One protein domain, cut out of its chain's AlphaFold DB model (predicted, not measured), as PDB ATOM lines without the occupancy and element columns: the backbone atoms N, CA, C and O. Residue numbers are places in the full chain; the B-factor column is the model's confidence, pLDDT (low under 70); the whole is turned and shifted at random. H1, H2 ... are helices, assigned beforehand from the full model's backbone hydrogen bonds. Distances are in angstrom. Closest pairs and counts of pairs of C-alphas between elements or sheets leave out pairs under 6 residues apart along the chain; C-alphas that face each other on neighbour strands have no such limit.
ATOM      1  N   PHE A   2      44.909  14.509 -30.712       85.50
ATOM      2  CA  PHE A   2      43.529  14.092 -30.384       85.50
ATOM      3  C   PHE A   2      43.039  14.601 -29.017       85.50
ATOM      4  O   PHE A   2      42.021  15.274 -28.950       85.50
ATOM      5  N   ALA A   3      43.807  14.362 -27.945       82.69
ATOM      6  CA  ALA A   3      43.437  14.793 -26.593       82.69
ATOM      7  C   ALA A   3      43.304  16.321 -26.438       82.69
ATOM      8  O   ALA A   3      42.411  16.784 -25.741       82.69
ATOM      9  N   LEU A   4      44.164  17.101 -27.107       85.38
ATOM     10  CA  LEU A   4      44.078  18.565 -27.086       85.38
ATOM     11  C   LEU A   4      42.842  19.041 -27.847       85.38
ATOM     12  O   LEU A   4      42.101  19.862 -27.331       85.38
ATOM     13  N   SER A   5      42.584  18.481 -29.031       87.00
ATOM     14  CA  SER A   5      41.389  18.808 -29.807       87.00
ATOM     15  C   SER A   5      40.106  18.438 -29.071       87.00
ATOM     16  O   SER A   5      39.178  19.233 -29.055       87.00
ATOM     17  N   PHE A   6      40.069  17.272 -28.420       87.38
ATOM     18  CA  PHE A   6      38.953  16.869 -27.569       87.38
ATOM     19  C   PHE A   6      38.715  17.894 -26.457       87.38
ATOM     20  O   PHE A   6      37.604  18.397 -26.328       87.38
ATOM     21  N   LEU A   7      39.762  18.272 -25.717       89.06
ATOM     22  CA  LEU A   7      39.650  19.259 -24.644       89.06
ATOM     23  C   LEU A   7      39.192  20.632 -25.162       89.06
ATOM     24  O   LEU A   7      38.312  21.245 -24.569       89.06
ATOM     25  N   SER A   8      39.749  21.108 -26.280       89.75
ATOM     26  CA  SER A   8      39.345  22.377 -26.899       89.75
ATOM     27  C   SER A   8      37.887  22.364 -27.353       89.75
ATOM     28  O   SER A   8      37.193  23.358 -27.176       89.75
ATOM     29  N   ILE A   9      37.412  21.248 -27.911       87.62
ATOM     30  CA  ILE A   9      36.012  21.094 -28.319       87.62
ATOM     31  C   ILE A   9      35.091  21.089 -27.098       87.62
ATOM     32  O   ILE A   9      34.063  21.749 -27.141       87.62
ATOM     33  N   VAL A  10      35.455  20.408 -26.005       88.62
ATOM     34  CA  VAL A  10      34.669  20.440 -24.757       88.62
ATOM     35  C   VAL A  10      34.512  21.877 -24.255       88.62
ATOM     36  O   VAL A  10      33.393  22.308 -23.994       88.62
ATOM     37  N   TRP A  11      35.599  22.652 -24.203       88.81
ATOM     38  CA  TRP A  11      35.533  24.067 -23.821       88.81
ATOM     39  C   TRP A  11      34.719  24.919 -24.797       88.81
ATOM     40  O   TRP A  11      33.995  25.811 -24.366       88.81
ATOM     41  N   LEU A  12      34.798  24.635 -26.100       89.56
ATOM     42  CA  LEU A  12      33.986  25.315 -27.104       89.56
ATOM     43  C   LEU A  12      32.494  25.011 -26.922       89.56
ATOM     44  O   LEU A  12      31.691  25.932 -26.979       89.56
ATOM     45  N   ILE A  13      32.124  23.751 -26.666       88.25
ATOM     46  CA  ILE A  13      30.738  23.356 -26.379       88.25
ATOM     47  C   ILE A  13      30.241  24.095 -25.142       88.25
ATOM     48  O   ILE A  13      29.182  24.703 -25.199       88.25
ATOM     49  N   ILE A  14      31.016  24.095 -24.056       88.69
ATOM     50  CA  ILE A  14      30.661  24.813 -22.827       88.69
ATOM     51  C   ILE A  14      30.467  26.311 -23.110       88.69
ATOM     52  O   ILE A  14      29.485  26.895 -22.661       88.69
ATOM     53  N   GLY A  15      31.350  26.927 -23.902       87.19
ATOM     54  CA  GLY A  15      31.219  28.329 -24.308       87.19
ATOM     55  C   GLY A  15      29.975  28.604 -25.160       87.19
ATOM     56  O   GLY A  15      29.298  29.606 -24.941       87.19
ATOM     57  N   ILE A  16      29.641  27.707 -26.096       85.56
ATOM     58  CA  ILE A  16      28.422  27.795 -26.914       85.56
ATOM     59  C   ILE A  16      27.182  27.646 -26.031       85.56
ATOM     60  O   ILE A  16      26.283  28.471 -26.126       85.56
ATOM     61  N   VAL A  17      27.143  26.643 -25.148       86.69
ATOM     62  CA  VAL A  17      26.031  26.427 -24.209       86.69
ATOM     63  C   VAL A  17      25.837  27.655 -23.327       86.69
ATOM     64  O   VAL A  17      24.720  28.151 -23.225       86.69
ATOM     65  N   ASN A  18      26.916  28.210 -22.770       87.88
ATOM     66  CA  ASN A  18      26.853  29.437 -21.983       87.88
ATOM     67  C   ASN A  18      26.320  30.629 -22.794       87.88
ATOM     68  O   ASN A  18      25.504  31.389 -22.291       87.88
ATOM     69  N   CYS A  19      26.743  30.784 -24.051       84.75
ATOM     70  CA  CYS A  19      26.234  31.832 -24.939       84.75
ATOM     71  C   CYS A  19      24.731  31.675 -25.215       84.75
ATOM     72  O   CYS A  19      23.991  32.651 -25.145       84.75
ATOM     73  N   VAL A  20      24.283  30.447 -25.485       82.50
ATOM     74  CA  VAL A  20      22.870  30.133 -25.724       82.50
ATOM     75  C   VAL A  20      22.037  30.404 -24.472       82.50
ATOM     76  O   VAL A  20      21.010  31.066 -24.570       82.50
ATOM     77  N   ILE A  21      22.492  29.956 -23.297       82.44
ATOM     78  CA  ILE A  21      21.790  30.183 -22.025       82.44
ATOM     79  C   ILE A  21      21.685  31.676 -21.715       82.44
ATOM     80  O   ILE A  21      20.585  32.137 -21.433       82.44
ATOM     81  N   LEU A  22      22.768  32.446 -21.868       80.38
ATOM     82  CA  LEU A  22      22.741  33.903 -21.681       80.38
ATOM     83  C   LEU A  22      21.845  34.634 -22.696       80.38
ATOM     84  O   LEU A  22      21.435  35.767 -22.462       80.38
ATOM     85  N   GLY A  23      21.540  34.003 -23.832       75.38
ATOM     86  CA  GLY A  23      20.568  34.513 -24.798       75.38
ATOM     87  C   GLY A  23      19.108  34.304 -24.382       75.38
ATOM     88  O   GLY A  23      18.224  34.934 -24.960       75.38
ATOM     89  N   PHE A  24      18.845  33.429 -23.407       73.31
ATOM     90  CA  PHE A  24      17.498  33.102 -22.926       73.31
ATOM     91  C   PHE A  24      17.260  33.453 -21.453       73.31
ATOM     92  O   PHE A  24      16.109  33.569 -21.050       73.31
ATOM     93  N   ARG A  25      18.318  33.596 -20.649       75.69
ATOM     94  CA  ARG A  25      18.296  33.882 -19.207       75.69
ATOM     95  C   ARG A  25      19.442  34.823 -18.845       75.69
ATOM     96  O   ARG A  25      20.432  34.902 -19.562       75.69
ATOM     97  N   MET A  26      19.338  35.500 -17.704       73.69
ATOM     98  CA  MET A  26      20.380  36.420 -17.216       73.69
ATOM     99  C   MET A  26      21.552  35.695 -16.524       73.69
ATOM    100  O   MET A  26      22.630  36.266 -16.360       73.69
ATOM    101  N   THR A  27      21.365  34.432 -16.124       79.88
ATOM    102  CA  THR A  27      22.354  33.653 -15.367       79.88
ATOM    103  C   THR A  27      23.283  32.837 -16.280       79.88
ATOM    104  O   THR A  27      22.807  32.186 -17.211       79.88
ATOM    105  N   PRO A  28      24.605  32.812 -16.021       85.81
ATOM    106  CA  PRO A  28      25.558  31.979 -16.761       85.81
ATOM    107  C   PRO A  28      25.335  30.471 -16.582       85.81
ATOM    108  O   PRO A  28      24.767  30.034 -15.584       85.81
ATOM    109  N   PHE A  29      25.885  29.668 -17.502       87.88
ATOM    110  CA  PHE A  29      25.861  28.206 -17.399       87.88
ATOM    111  C   PHE A  29      26.650  27.714 -16.178       87.88
ATOM    112  O   PHE A  29      27.829  28.045 -15.986       87.88
ATOM    113  N   SER A  30      26.006  26.875 -15.381       87.56
ATOM    114  CA  SER A  30      26.483  26.336 -14.110       87.56
ATOM    115  C   SER A  30      26.172  24.837 -13.997       87.56
ATOM    116  O   SER A  30      25.533  24.241 -14.866       87.56
ATOM    117  N   ALA A  31      26.639  24.184 -12.933       85.75
ATOM    118  CA  ALA A  31      26.370  22.761 -12.720       85.75
ATOM    119  C   ALA A  31      24.873  22.448 -12.570       85.75
ATOM    120  O   ALA A  31      24.439  21.357 -12.951       85.75
ATOM    121  N   ILE A  32      24.076  23.387 -12.045       84.19
ATOM    122  CA  ILE A  32      22.642  23.172 -11.841       84.19
ATOM    123  C   ILE A  32      21.891  23.042 -13.170       84.19
ATOM    124  O   ILE A  32      20.962  22.243 -13.275       84.19
ATOM    125  N   ASP A  33      22.366  23.699 -14.230       87.44
ATOM    126  CA  ASP A  33      21.776  23.608 -15.568       87.44
ATOM    127  C   ASP A  33      21.872  22.191 -16.148       87.44
ATOM    128  O   ASP A  33      21.014  21.768 -16.920       87.44
ATOM    129  N   ILE A  34      22.877  21.408 -15.735       87.69
ATOM    130  CA  ILE A  34      22.988  19.989 -16.102       87.69
ATOM    131  C   ILE A  34      21.839  19.193 -15.469       87.69
ATOM    132  O   ILE A  34      21.251  18.328 -16.119       87.69
ATOM    133  N   LEU A  35      21.481  19.500 -14.220       85.94
ATOM    134  CA  LEU A  35      20.355  18.866 -13.521       85.94
ATOM    135  C   LEU A  35      18.999  19.350 -14.052       85.94
ATOM    136  O   LEU A  35      18.009  18.620 -13.977       85.94
ATOM    137  N   LEU A  36      18.963  20.554 -14.625       86.88
ATOM    138  CA  LEU A  36      17.801  21.136 -15.294       86.88
ATOM    139  C   LEU A  36      17.716  20.792 -16.786       86.88
ATOM    140  O   LEU A  36      16.753  21.191 -17.433       86.88
ATOM    141  N   ALA A  37      18.653  20.019 -17.346       87.81
ATOM    142  CA  ALA A  37      18.690  19.736 -18.783       87.81
ATOM    143  C   ALA A  37      17.388  19.098 -19.299       87.81
ATOM    144  O   ALA A  37      16.915  19.449 -20.377       87.81
ATOM    145  N   LYS A  38      16.765  18.211 -18.509       86.44
ATOM    146  CA  LYS A  38      15.458  17.623 -18.847       86.44
ATOM    147  C   LYS A  38      14.362  18.691 -18.922       86.44
ATOM    148  O   LYS A  38      13.599  18.711 -19.879       86.44
ATOM    149  N   ASN A  39      14.332  19.602 -17.951       86.75
ATOM    150  CA  ASN A  39      13.375  20.704 -17.908       86.75
ATOM    151  C   ASN A  39      13.598  21.689 -19.067       86.75
ATOM    152  O   ASN A  39      12.646  22.115 -19.710       86.75
ATOM    153  N   ALA A  40      14.853  21.983 -19.415       85.69
ATOM    154  CA  ALA A  40      15.178  22.803 -20.581       85.69
ATOM    155  C   ALA A  40      14.702  22.165 -21.902       85.69
ATOM    156  O   ALA A  40      14.244  22.879 -22.791       85.69
ATOM    157  N   LEU A  41      14.773  20.834 -22.025       86.31
ATOM    158  CA  LEU A  41      14.246  20.101 -23.183       86.31
ATOM    159  C   LEU A  41      12.713  20.115 -23.245       86.31
ATOM    160  O   LEU A  41      12.175  20.256 -24.337       86.31
ATOM    161  N   GLN A  42      12.012  20.020 -22.107       84.75
ATOM    162  CA  GLN A  42      10.541  20.107 -22.060       84.75
ATOM    163  C   GLN A  42      10.038  21.420 -22.681       84.75
ATOM    164  O   GLN A  42       9.101  21.421 -23.471       84.75
ATOM    165  N   ILE A  43      10.711  22.538 -22.397       84.31
ATOM    166  CA  ILE A  43      10.300  23.858 -22.899       84.31
ATOM    167  C   ILE A  43      10.982  24.257 -24.211       84.31
ATOM    168  O   ILE A  43      10.679  25.322 -24.745       84.31
ATOM    169  N   SER A  44      11.897  23.454 -24.770       85.12
ATOM    170  CA  SER A  44      12.753  23.905 -25.879       85.12
ATOM    171  C   SER A  44      11.971  24.284 -27.136       85.12
ATOM    172  O   SER A  44      12.394  25.175 -27.869       85.12
ATOM    173  N   SER A  45      10.818  23.652 -27.371       85.12
ATOM    174  CA  SER A  45       9.921  23.951 -28.497       85.12
ATOM    175  C   SER A  45       9.320  25.363 -28.444       85.12
ATOM    176  O   SER A  45       8.926  25.890 -29.482       85.12
ATOM    177  N   LYS A  46       9.291  26.000 -27.264       84.81
ATOM    178  CA  LYS A  46       8.866  27.400 -27.079       84.81
ATOM    179  C   LYS A  46       9.953  28.396 -27.508       84.81
ATOM    180  O   LYS A  46       9.651  29.537 -27.837       84.81
ATOM    181  N   TYR A  47      11.220  27.969 -27.514       82.25
ATOM    182  CA  TYR A  47      12.383  28.830 -27.774       82.25
ATOM    183  C   TYR A  47      13.038  28.584 -29.130       82.25
ATOM    184  O   TYR A  47      13.624  29.513 -29.692       82.25
ATOM    185  N   LEU A  48      12.973  27.347 -29.627       85.19
ATOM    186  CA  LEU A  48      13.628  26.883 -30.843       85.19
ATOM    187  C   LEU A  48      12.597  26.337 -31.829       85.19
ATOM    188  O   LEU A  48      11.746  25.515 -31.490       85.19
ATOM    189  N   SER A  49      12.731  26.739 -33.086       86.38
ATOM    190  CA  SER A  49      11.981  26.162 -34.193       86.38
ATOM    191  C   SER A  49      12.399  24.713 -34.461       86.38
ATOM    192  O   SER A  49      13.525  24.290 -34.185       86.38
ATOM    193  N   PHE A  50      11.508  23.948 -35.096       87.94
ATOM    194  CA  PHE A  50      11.806  22.580 -35.529       87.94
ATOM    195  C   PHE A  50      13.068  22.497 -36.402       87.94
ATOM    196  O   PHE A  50      13.887  21.594 -36.241       87.94
ATOM    197  N   PHE A  51      13.262  23.469 -37.297       89.81
ATOM    198  CA  PHE A  51      14.439  23.520 -38.160       89.81
ATOM    199  C   PHE A  51      15.735  23.735 -37.366       89.81
ATOM    200  O   PHE A  51      16.719  23.039 -37.615       89.81
ATOM    201  N   GLU A  52      15.737  24.637 -36.382       89.19
ATOM    202  CA  GLU A  52      16.891  24.857 -35.497       89.19
ATOM    203  C   GLU A  52      17.225  23.602 -34.686       89.19
ATOM    204  O   GLU A  52      18.392  23.218 -34.608       89.19
ATOM    205  N   MET A  53      16.214  22.901 -34.161       87.38
ATOM    206  CA  MET A  53      16.415  21.628 -33.457       87.38
ATOM    207  C   MET A  53      17.046  20.561 -34.365       87.38
ATOM    208  O   MET A  53      17.992  19.882 -33.959       87.38
ATOM    209  N   VAL A  54      16.591  20.448 -35.619       90.44
ATOM    210  CA  VAL A  54      17.191  19.537 -36.610       90.44
ATOM    211  C   VAL A  54      18.641  19.924 -36.912       90.44
ATOM    212  O   VAL A  54      19.505  19.048 -36.968       90.44
ATOM    213  N   LEU A  55      18.943  21.217 -37.068       91.69
ATOM    214  CA  LEU A  55      20.315  21.684 -37.288       91.69
ATOM    215  C   LEU A  55      21.236  21.346 -36.113       91.69
ATOM    216  O   LEU A  55      22.357  20.888 -36.341       91.69
ATOM    217  N   ILE A  56      20.769  21.518 -34.874       88.31
ATOM    218  CA  ILE A  56      21.516  21.131 -33.667       88.31
ATOM    219  C   ILE A  56      21.796  19.624 -33.685       88.31
ATOM    220  O   ILE A  56      22.945  19.213 -33.512       88.31
ATOM    221  N   ALA A  57      20.785  18.796 -33.968       88.88
ATOM    222  CA  ALA A  57      20.938  17.343 -34.034       88.88
ATOM    223  C   ALA A  57      21.949  16.911 -35.111       88.88
ATOM    224  O   ALA A  57      22.850  16.112 -34.843       88.88
ATOM    225  N   VAL A  58      21.862  17.484 -36.317       94.12
ATOM    226  CA  VAL A  58      22.827  17.235 -37.402       94.12
ATOM    227  C   VAL A  58      24.231  17.687 -36.998       94.12
ATOM    228  O   VAL A  58      25.194  16.956 -37.228       94.12
ATOM    229  N   GLY A  59      24.360  18.849 -36.357       91.56
ATOM    230  CA  GLY A  59      25.630  19.360 -35.840       91.56
ATOM    231  C   GLY A  59      26.287  18.404 -34.844       91.56
ATOM    232  O   GLY A  59      27.478  18.110 -34.973       91.56
ATOM    233  N   ILE A  60      25.512  17.846 -33.907       89.81
ATOM    234  CA  ILE A  60      25.983  16.836 -32.945       89.81
ATOM    235  C   ILE A  60      26.464  15.576 -33.674       89.81
ATOM    236  O   ILE A  60      27.559  15.086 -33.393       89.81
ATOM    237  N   VAL A  61      25.704  15.072 -34.652       93.62
ATOM    238  CA  VAL A  61      26.098  13.890 -35.441       93.62
ATOM    239  C   VAL A  61      27.398  14.145 -36.205       93.62
ATOM    240  O   VAL A  61      28.315  13.322 -36.152       93.62
ATOM    241  N   LEU A  62      27.524  15.292 -36.877       94.50
ATOM    242  CA  LEU A  62      28.742  15.669 -37.598       94.50
ATOM    243  C   LEU A  62      29.946  15.784 -36.660       94.50
ATOM    244  O   LEU A  62      31.038  15.336 -37.015       94.50
ATOM    245  N   LEU A  63      29.751  16.327 -35.458       90.56
ATOM    246  CA  LEU A  63      30.795  16.419 -34.444       90.56
ATOM    247  C   LEU A  63      31.259  15.029 -33.985       90.56
ATOM    248  O   LEU A  63      32.463  14.773 -33.922       90.56
ATOM    249  N   VAL A  64      30.329  14.107 -33.726       91.50
ATOM    250  CA  VAL A  64      30.646  12.714 -33.366       91.50
ATOM    251  C   VAL A  64      31.393  12.011 -34.501       91.50
ATOM    252  O   VAL A  64      32.416  11.365 -34.265       91.50
ATOM    253  N   VAL A  65      30.947  12.175 -35.748       94.06
ATOM    254  CA  VAL A  65      31.636  11.625 -36.927       94.06
ATOM    255  C   VAL A  65      33.047  12.203 -37.048       94.06
ATOM    256  O   VAL A  65      34.000  11.450 -37.264       94.06
ATOM    257  N   ALA A  66      33.215  13.512 -36.853       91.12
ATOM    258  CA  ALA A  66      34.526  14.151 -36.837       91.12
ATOM    259  C   ALA A  66      35.428  13.546 -35.749       91.12
ATOM    260  O   ALA A  66      36.583  13.232 -36.035       91.12
ATOM    261  N   PHE A  67      34.905  13.275 -34.549       89.75
ATOM    262  CA  PHE A  67      35.647  12.595 -33.483       89.75
ATOM    263  C   PHE A  67      36.101  11.191 -33.867       89.75
ATOM    264  O   PHE A  67      37.266  10.848 -33.656       89.75
ATOM    265  N   VAL A  68      35.216  10.391 -34.461       91.56
ATOM    266  CA  VAL A  68      35.554   9.041 -34.930       91.56
ATOM    267  C   VAL A  68      36.643   9.110 -36.002       91.56
ATOM    268  O   VAL A  68      37.637   8.385 -35.928       91.56
ATOM    269  N   ILE A  69      36.522  10.032 -36.962       92.19
ATOM    270  CA  ILE A  69      37.538  10.242 -38.002       92.19
ATOM    271  C   ILE A  69      38.867  10.673 -37.379       92.19
ATOM    272  O   ILE A  69      39.909  10.128 -37.743       92.19
ATOM    273  N   MET A  70      38.856  11.619 -36.439       90.44
ATOM    274  CA  MET A  70      40.059  12.079 -35.748       90.44
ATOM    275  C   MET A  70      40.720  10.952 -34.958       90.44
ATOM    276  O   MET A  70      41.938  10.813 -35.017       90.44
ATOM    277  N   TRP A  71      39.945  10.119 -34.263       89.06
ATOM    278  CA  TRP A  71      40.459   8.967 -33.522       89.06
ATOM    279  C   TRP A  71      41.149   7.949 -34.435       89.06
ATOM    280  O   TRP A  71      42.206   7.419 -34.091       89.06
ATOM    281  N   ILE A  72      40.575   7.697 -35.615       91.00
ATOM    282  CA  ILE A  72      41.101   6.726 -36.583       91.00
ATOM    283  C   ILE A  72      42.304   7.287 -37.351       91.00
ATOM    284  O   ILE A  72      43.286   6.576 -37.562       91.00
ATOM    285  N   LYS A  73      42.225   8.541 -37.814       91.94
ATOM    286  CA  LYS A  73      43.197   9.121 -38.753       91.94
ATOM    287  C   LYS A  73      44.350   9.858 -38.090       91.94
ATOM    288  O   LYS A  73      45.384  10.023 -38.740       91.94
ATOM    289  N   LEU A  74      44.211  10.335 -36.850       89.12
ATOM    290  CA  LEU A  74      45.318  11.042 -36.213       89.12
ATOM    291  C   LEU A  74      46.472  10.074 -35.918       89.12
ATOM    292  O   LEU A  74      46.251   8.968 -35.419       89.12
ATOM    293  N   PRO A  75      47.721  10.485 -36.201       84.94
ATOM    294  CA  PRO A  75      48.877   9.649 -35.941       84.94
ATOM    295  C   PRO A  75      48.970   9.333 -34.448       84.94
ATOM    296  O   PRO A  75      48.850  10.216 -33.593       84.94
ATOM    297  N   LYS A  76      49.205   8.053 -34.142       83.75
ATOM    298  CA  LYS A  76      49.464   7.610 -32.773       83.75
ATOM    299  C   LYS A  76      50.805   8.164 -32.313       83.75
ATOM    300  O   LYS A  76      51.802   8.066 -33.029       83.75
ATOM    301  N   ASP A  77      50.802   8.710 -31.107       80.81
ATOM    302  CA  ASP A  77      52.021   9.132 -30.438       80.81
ATOM    303  C   ASP A  77      52.891   7.901 -30.144       80.81
ATOM    304  O   ASP A  77      52.420   6.925 -29.553       80.81
ATOM    305  N   LYS A  78      54.133   7.920 -30.631       81.06
ATOM    306  CA  LYS A  78      55.097   6.818 -30.486       81.06
ATOM    307  C   LYS A  78      56.042   7.034 -29.307       81.06
ATOM    308  O   LYS A  78      56.834   6.141 -29.003       81.06
ATOM    309  N   GLU A  79      55.984   8.192 -28.651       82.19
ATOM    310  CA  GLU A  79      56.827   8.475 -27.497       82.19
ATOM    311  C   GLU A  79      56.384   7.668 -26.271       82.19
ATOM    312  O   GLU A  79      55.199   7.548 -25.944       82.19
ATOM    313  N   LYS A  80      57.362   7.110 -25.549       78.69
ATOM    314  CA  LYS A  80      57.103   6.477 -24.253       78.69
ATOM    315  C   LYS A  80      56.818   7.569 -23.226       78.69
ATOM    316  O   LYS A  80      57.719   8.296 -22.814       78.69
ATOM    317  N   LYS A  81      55.565   7.655 -22.784       83.31
ATOM    318  CA  LYS A  81      55.150   8.611 -21.753       83.31
ATOM    319  C   LYS A  81      55.770   8.244 -20.408       83.31
ATOM    320  O   LYS A  81      55.607   7.127 -19.921       83.31
ATOM    321  N   ASN A  82      56.450   9.202 -19.785       89.50
ATOM    322  CA  ASN A  82      56.912   9.059 -18.411       89.50
ATOM    323  C   ASN A  82      55.758   9.405 -17.459       89.50
ATOM    324  O   ASN A  82      55.546  10.567 -17.112       89.50
ATOM    325  N   TYR A  83      54.996   8.384 -17.066       89.25
ATOM    326  CA  TYR A  83      53.826   8.551 -16.203       89.25
ATOM    327  C   TYR A  83      54.168   9.185 -14.855       89.25
ATOM    328  O   TYR A  83      53.391  10.002 -14.380       89.25
ATOM    329  N   LEU A  84      55.341   8.889 -14.283       91.81
ATOM    330  CA  LEU A  84      55.763   9.480 -13.013       91.81
ATOM    331  C   LEU A  84      55.995  10.989 -13.149       91.81
ATOM    332  O   LEU A  84      55.463  11.761 -12.360       91.81
ATOM    333  N   LYS A  85      56.722  11.428 -14.187       92.94
ATOM    334  CA  LYS A  85      56.922  12.861 -14.464       92.94
ATOM    335  C   LYS A  85      55.588  13.581 -14.677       92.94
ATOM    336  O   LYS A  85      55.397  14.671 -14.146       92.94
ATOM    337  N   ASN A  86      54.674  12.975 -15.434       90.75
ATOM    338  CA  ASN A  86      53.357  13.553 -15.696       90.75
ATOM    339  C   ASN A  86      52.505  13.623 -14.423       90.75
ATOM    340  O   ASN A  86      51.864  14.640 -14.189       90.75
ATOM    341  N   LEU A  87      52.539  12.586 -13.581       94.00
ATOM    342  CA  LEU A  87      51.841  12.567 -12.297       94.00
ATOM    343  C   LEU A  87      52.384  13.651 -11.360       94.00
ATOM    344  O   LEU A  87      51.600  14.385 -10.769       94.00
ATOM    345  N   CYS A  88      53.710  13.811 -11.282       95.25
ATOM    346  CA  CYS A  88      54.329  14.895 -10.520       95.25
ATOM    347  C   CYS A  88      53.922  16.270 -11.058       95.25
ATOM    348  O   CYS A  88      53.604  17.157 -10.274       95.25
ATOM    349  N   ALA A  89      53.899  16.457 -12.381       94.19
ATOM    350  CA  ALA A  89      53.472  17.717 -12.985       94.19
ATOM    351  C   ALA A  89      52.003  18.034 -12.668       94.19
ATOM    352  O   ALA A  89      51.703  19.154 -12.269       94.19
ATOM    353  N   ILE A  90      51.108  17.045 -12.779       93.56
ATOM    354  CA  ILE A  90      49.693  17.185 -12.409       93.56
ATOM    355  C   ILE A  90      49.570  17.544 -10.927       93.56
ATOM    356  O   ILE A  90      48.910  18.522 -10.608       93.56
ATOM    357  N   ALA A  91      50.256  16.821 -10.038       94.12
ATOM    358  CA  ALA A  91      50.216  17.088  -8.602       94.12
ATOM    359  C   ALA A  91      50.701  18.505  -8.263       94.12
ATOM    360  O   ALA A  91      50.054  19.199  -7.483       94.12
ATOM    361  N   ILE A  92      51.795  18.961  -8.881       96.31
ATOM    362  CA  ILE A  92      52.304  20.329  -8.714       96.31
ATOM    363  C   ILE A  92      51.252  21.336  -9.180       96.31
ATOM    364  O   ILE A  92      50.901  22.229  -8.415       96.31
ATOM    365  N   ILE A  93      50.711  21.178 -10.392       95.06
ATOM    366  CA  ILE A  93      49.685  22.082 -10.932       95.06
ATOM    367  C   ILE A  93      48.473  22.126  -9.998       95.06
ATOM    368  O   ILE A  93      48.050  23.211  -9.622       95.06
ATOM    369  N   THR A  94      47.967  20.978  -9.547       91.50
ATOM    370  CA  THR A  94      46.830  20.906  -8.622       91.50
ATOM    371  C   THR A  94      47.123  21.604  -7.296       91.50
ATOM    372  O   THR A  94      46.302  22.398  -6.842       91.50
ATOM    373  N   VAL A  95      48.285  21.360  -6.681       93.81
ATOM    374  CA  VAL A  95      48.671  22.007  -5.416       93.81
ATOM    375  C   VAL A  95      48.774  23.520  -5.585       93.81
ATOM    376  O   VAL A  95      48.261  24.256  -4.745       93.81
ATOM    377  N   PHE A  96      49.383  23.995  -6.674       94.75
ATOM    378  CA  PHE A  96      49.470  25.426  -6.960       94.75
ATOM    379  C   PHE A  96      48.095  26.039  -7.222       94.75
ATOM    380  O   PHE A  96      47.800  27.080  -6.646       94.75
ATOM    381  N   THR A  97      47.238  25.404  -8.024       89.62
ATOM    382  CA  THR A  97      45.879  25.893  -8.289       89.62
ATOM    383  C   THR A  97      45.069  25.975  -6.998       89.62
ATOM    384  O   THR A  97      44.578  27.047  -6.670       89.62
ATOM    385  N   VAL A  98      44.998  24.896  -6.211       87.19
ATOM    386  CA  VAL A  98      44.251  24.883  -4.940       87.19
ATOM    387  C   VAL A  98      44.834  25.884  -3.942       87.19
ATOM    388  O   VAL A  98      44.085  26.587  -3.268       87.19
ATOM    389  N   GLY A  99      46.164  25.973  -3.848       89.19
ATOM    390  CA  GLY A  99      46.847  26.928  -2.977       89.19
ATOM    391  C   GLY A  99      46.545  28.378  -3.354       89.19
ATOM    392  O   GLY A  99      46.160  29.160  -2.490       89.19
ATOM    393  N   LEU A 100      46.656  28.727  -4.639       90.56
ATOM    394  CA  LEU A 100      46.350  30.067  -5.147       90.56
ATOM    395  C   LEU A 100      44.867  30.412  -4.997       90.56
ATOM    396  O   LEU A 100      44.561  31.534  -4.606       90.56
ATOM    397  N   THR A 101      43.955  29.465  -5.231       87.44
ATOM    398  CA  THR A 101      42.520  29.669  -4.996       87.44
ATOM    399  C   THR A 101      42.234  29.930  -3.520       87.44
ATOM    400  O   THR A 101      41.564  30.907  -3.201       87.44
ATOM    401  N   LYS A 102      42.793  29.130  -2.600       86.31
ATOM    402  CA  LYS A 102      42.638  29.351  -1.151       86.31
ATOM    403  C   LYS A 102      43.186  30.704  -0.710       86.31
ATOM    404  O   LYS A 102      42.543  31.382   0.086       86.31
ATOM    405  N   ILE A 103      44.344  31.104  -1.239       89.25
ATOM    406  CA  ILE A 103      44.900  32.439  -0.995       89.25
ATOM    407  C   ILE A 103      43.927  33.498  -1.516       89.25
ATOM    408  O   ILE A 103      43.555  34.375  -0.745       89.25
ATOM    409  N   GLY A 104      43.457  33.374  -2.759       87.44
ATOM    410  CA  GLY A 104      42.514  34.309  -3.377       87.44
ATOM    411  C   GLY A 104      41.216  34.480  -2.587       87.44
ATOM    412  O   GLY A 104      40.771  35.610  -2.403       87.44
ATOM    413  N   VAL A 105      40.652  33.391  -2.059       84.88
ATOM    414  CA  VAL A 105      39.474  33.442  -1.176       84.88
ATOM    415  C   VAL A 105      39.818  34.125   0.150       84.88
ATOM    416  O   VAL A 105      39.129  35.051   0.569       84.88
ATOM    417  N   SER A 106      40.930  33.752   0.793       82.81
ATOM    418  CA  SER A 106      41.338  34.353   2.074       82.81
ATOM    419  C   SER A 106      41.654  35.852   1.985       82.81
ATOM    420  O   SER A 106      41.460  36.585   2.953       82.81
ATOM    421  N   THR A 107      42.120  36.323   0.824       86.00
ATOM    422  CA  THR A 107      42.411  37.738   0.560       86.00
ATOM    423  C   THR A 107      41.221  38.495  -0.027       86.00
ATOM    424  O   THR A 107      41.373  39.672  -0.348       86.00
ATOM    425  N   LYS A 108      40.053  37.849  -0.174       82.62
ATOM    426  CA  LYS A 108      38.842  38.392  -0.818       82.62
ATOM    427  C   LYS A 108      39.033  38.808  -2.287       82.62
ATOM    428  O   LYS A 108      38.235  39.571  -2.820       82.62
ATOM    429  N   LEU A 109      40.081  38.312  -2.954       82.12
ATOM    430  CA  LEU A 109      40.261  38.471  -4.406       82.12
ATOM    431  C   LEU A 109      39.296  37.579  -5.197       82.12
ATOM    432  O   LEU A 109      38.933  37.915  -6.320       82.12
ATOM    433  N   LEU A 110      38.906  36.447  -4.615       81.56
ATOM    434  CA  LEU A 110      37.855  35.565  -5.107       81.56
ATOM    435  C   LEU A 110      36.773  35.477  -4.033       81.56
ATOM    436  O   LEU A 110      37.103  35.287  -2.862       81.56
ATOM    437  N   SER A 111      35.504  35.580  -4.421       77.81
ATOM    438  CA  SER A 111      34.406  35.179  -3.539       77.81
ATOM    439  C   SER A 111      34.134  33.687  -3.705       77.81
ATOM    440  O   SER A 111      34.339  33.133  -4.783       77.81
ATOM    441  N   ASN A 112      33.689  33.023  -2.648       72.12
ATOM    442  CA  ASN A 112      33.099  31.685  -2.703       72.12
ATOM    443  C   ASN A 112      31.588  31.705  -2.432       72.12
ATOM    444  O   ASN A 112      30.967  30.660  -2.540       72.12
ATOM    445  N   ASN A 113      31.019  32.874  -2.115       70.31
ATOM    446  CA  ASN A 113      29.581  33.097  -2.041       70.31
ATOM    447  C   ASN A 113      29.161  34.066  -3.158       70.31
ATOM    448  O   ASN A 113      29.759  35.141  -3.297       70.31
ATOM    449  N   PHE A 114      28.205  33.675  -3.996       75.81
ATOM    450  CA  PHE A 114      27.794  34.451  -5.167       75.81
ATOM    451  C   PHE A 114      26.380  34.994  -4.959       75.81
ATOM    452  O   PHE A 114      25.428  34.357  -5.386       75.81
ATOM    453  N   GLU A 115      26.266  36.196  -4.385       61.59
ATOM    454  CA  GLU A 115      24.982  36.916  -4.273       61.59
ATOM    455  C   GLU A 115      24.332  37.107  -5.658       61.59
ATOM    456  O   GLU A 115      23.144  36.887  -5.851       61.59
ATOM    457  N   ASN A 116      25.140  37.442  -6.673       73.69
ATOM    458  CA  ASN A 116      24.705  37.511  -8.067       73.69
ATOM    459  C   ASN A 116      25.646  36.694  -8.961       73.69
ATOM    460  O   ASN A 116      26.807  37.059  -9.181       73.69
ATOM    461  N   LEU A 117      25.133  35.597  -9.523       78.31
ATOM    462  CA  LEU A 117      25.876  34.709 -10.427       78.31
ATOM    463  C   LEU A 117      26.418  35.435 -11.665       78.31
ATOM    464  O   LEU A 117      27.547  35.180 -12.083       78.31
ATOM    465  N   GLY A 118      25.644  36.351 -12.249       78.31
ATOM    466  CA  GLY A 118      26.061  37.143 -13.406       78.31
ATOM    467  C   GLY A 118      27.305  37.976 -13.099       78.31
ATOM    468  O   GLY A 118      28.318  37.858 -13.797       78.31
ATOM    469  N   TYR A 119      27.277  38.748 -12.011       78.12
ATOM    470  CA  TYR A 119      28.434  39.532 -11.567       78.12
ATOM    471  C   TYR A 119      29.602  38.652 -11.129       78.12
ATOM    472  O   TYR A 119      30.749  38.955 -11.460       78.12
ATOM    473  N   ALA A 120      29.345  37.532 -10.453       83.56
ATOM    474  CA  ALA A 120      30.393  36.601 -10.050       83.56
ATOM    475  C   ALA A 120      31.175  36.067 -11.259       83.56
ATOM    476  O   ALA A 120      32.405  36.067 -11.254       83.56
ATOM    477  N   TYR A 121      30.494  35.657 -12.331       87.06
ATOM    478  CA  TYR A 121      31.158  35.173 -13.545       87.06
ATOM    479  C   TYR A 121      31.911  36.279 -14.294       87.06
ATOM    480  O   TYR A 121      32.967  35.996 -14.864       87.06
ATOM    481  N   GLN A 122      31.415  37.521 -14.278       84.56
ATOM    482  CA  GLN A 122      32.125  38.670 -14.854       84.56
ATOM    483  C   GLN A 122      33.392  39.019 -14.058       84.56
ATOM    484  O   GLN A 122      34.442  39.262 -14.653       84.56
ATOM    485  N   ASN A 123      33.314  38.992 -12.726       85.12
ATOM    486  CA  ASN A 123      34.401  39.400 -11.834       85.12
ATOM    487  C   ASN A 123      35.469  38.314 -11.644       85.12
ATOM    488  O   ASN A 123      36.659  38.625 -11.582       85.12
ATOM    489  N   TYR A 124      35.067  37.043 -11.551       87.00
ATOM    490  CA  TYR A 124      35.960  35.930 -11.196       87.00
ATOM    491  C   TYR A 124      36.217  34.946 -12.346       87.00
ATOM    492  O   TYR A 124      37.133  34.123 -12.273       87.00
ATOM    493  N   GLY A 125      35.459  35.060 -13.437       88.19
ATOM    494  CA  GLY A 125      35.637  34.271 -14.648       88.19
ATOM    495  C   GLY A 125      34.962  32.898 -14.610       88.19
ATOM    496  O   GLY A 125      34.869  32.225 -13.584       88.19
ATOM    497  N   PHE A 126      34.551  32.442 -15.796       87.94
ATOM    498  CA  PHE A 126      33.762  31.222 -15.987       87.94
ATOM    499  C   PHE A 126      34.376  29.973 -15.332       87.94
ATOM    500  O   PHE A 126      33.682  29.235 -14.643       87.94
ATOM    501  N   ALA A 127      35.675  29.716 -15.536       87.38
ATOM    502  CA  ALA A 127      36.299  28.471 -15.081       87.38
ATOM    503  C   ALA A 127      36.269  28.313 -13.553       87.38
ATOM    504  O   ALA A 127      36.070  27.203 -13.060       87.38
ATOM    505  N   TYR A 128      36.454  29.412 -12.814       88.12
ATOM    506  CA  TYR A 128      36.380  29.405 -11.358       88.12
ATOM    507  C   TYR A 128      34.936  29.212 -10.893       88.12
ATOM    508  O   TYR A 128      34.665  28.264 -10.157       88.12
ATOM    509  N   CYS A 129      34.003  30.032 -11.385       88.56
ATOM    510  CA  CYS A 129      32.612  29.988 -10.935       88.56
ATOM    511  C   CYS A 129      31.912  28.671 -11.295       88.56
ATOM    512  O   CYS A 129      31.262  28.075 -10.439       88.56
ATOM    513  N   PHE A 130      32.121  28.153 -12.510       88.19
ATOM    514  CA  PHE A 130      31.588  26.851 -12.918       88.19
ATOM    515  C   PHE A 130      32.145  25.722 -12.042       88.19
ATOM    516  O   PHE A 130      31.389  24.870 -11.583       88.19
ATOM    517  N   SER A 131      33.452  25.735 -11.743       87.31
ATOM    518  CA  SER A 131      34.050  24.743 -10.839       87.31
ATOM    519  C   SER A 131      33.484  24.848  -9.421       87.31
ATOM    520  O   SER A 131      33.243  23.814  -8.801       87.31
ATOM    521  N   ASN A 132      33.232  26.068  -8.925       86.00
ATOM    522  CA  ASN A 132      32.593  26.274  -7.627       86.00
ATOM    523  C   ASN A 132      31.184  25.674  -7.617       86.00
ATOM    524  O   ASN A 132      30.903  24.872  -6.745       86.00
ATOM    525  N   SER A 133      30.365  25.920  -8.649       86.62
ATOM    526  CA  SER A 133      29.005  25.354  -8.741       86.62
ATOM    527  C   SER A 133      28.951  23.815  -8.748       86.62
ATOM    528  O   SER A 133      27.921  23.223  -8.446       86.62
ATOM    529  N   ILE A 134      30.053  23.137  -9.101       85.88
ATOM    530  CA  ILE A 134      30.150  21.668  -9.040       85.88
ATOM    531  C   ILE A 134      30.477  21.188  -7.622       85.88
ATOM    532  O   ILE A 134      29.974  20.148  -7.195       85.88
ATOM    533  N   ILE A 135      31.390  21.885  -6.942       85.00
ATOM    534  CA  ILE A 135      31.995  21.441  -5.678       85.00
ATOM    535  C   ILE A 135      31.180  21.922  -4.479       85.00
ATOM    536  O   ILE A 135      31.008  21.177  -3.517       85.00
ATOM    537  N   ASP A 136      30.720  23.164  -4.540       83.44
ATOM    538  CA  ASP A 136      29.969  23.846  -3.501       83.44
ATOM    539  C   ASP A 136      28.486  23.554  -3.707       83.44
ATOM    540  O   ASP A 136      27.843  24.133  -4.581       83.44
TER     541      ASP A 136
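What this domain is: This is residues 2 to 136 of the 591 residues of an uncharacterized protein of Lachnospiraceae bacterium KM106-2 (UniProt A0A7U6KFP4). Picture an open, flat frame: two long helices, H5 and H6, make a wide V joined by residues 74 to 82, and H1 runs inside it, antiparallel to H5. Short helices H2, H7 and H8 lie toward the V's open side, with H3 and H4 leading from H2 to H5. The printed part has 135 residues with eight named helices, H1 to H8 in order, and no named strand; the class is all helix. It is loose, with a radius of gyration of the C-alphas of 19.1 A, and spans 50 by 48 by 20 A.

How they stand to each other: Begin at H1, residues 2 to 22, and compare H5, residues 50 to 73: they are close but not clearly touching, at a shallow tilt of 14 degrees, opposite ways, their closest C-alphas being Phe 2 and Met 70, 6.7 A apart. H2, residues 31 to 35, touches H8, residues 126 to 135; their closest C-alphas, Ala 31 and Ile 134, are 5.4 A apart. H3, residues 37 to 42, and H4, residues 44 to 47, touch no helix. H6, residues 83 to 106, is apart from each other named helix. H7, residues 117 to 124, is close to H8 but not clearly touching, at a steep tilt of 61 degrees; the C-alphas of Tyr 121 and Cys 129 are closest, 6.0 A apart. Every O i to N i+4 pair is within hydrogen-bond range in H1, H3, H5, H6, H7 and H8; H2 has 0 of 1 but 2 of 2 O i to N i+3 pairs, and H4 is too short for an i+4 pair.

Where its parts are: Find C-alpha 2 at (43.529, 14.092, -30.384); from there H1 runs 30.0 A. H5 runs 34.3 A from C-alpha 50 at (11.806, 22.580, -35.529), and H6 34.0 A. H8 ends at C-alpha 135, (31.995, 21.441, -5.678).

The domain as a whole: The farthest C-alphas, Lys 46 and Lys 80, are 52.7 A apart. Residues 78 to 100, of which 83 to 100 belong to H6, stand free. The printed part has no cut and no long link between helices; its mean pLDDT is 86.4, and Glu 115 is under 70.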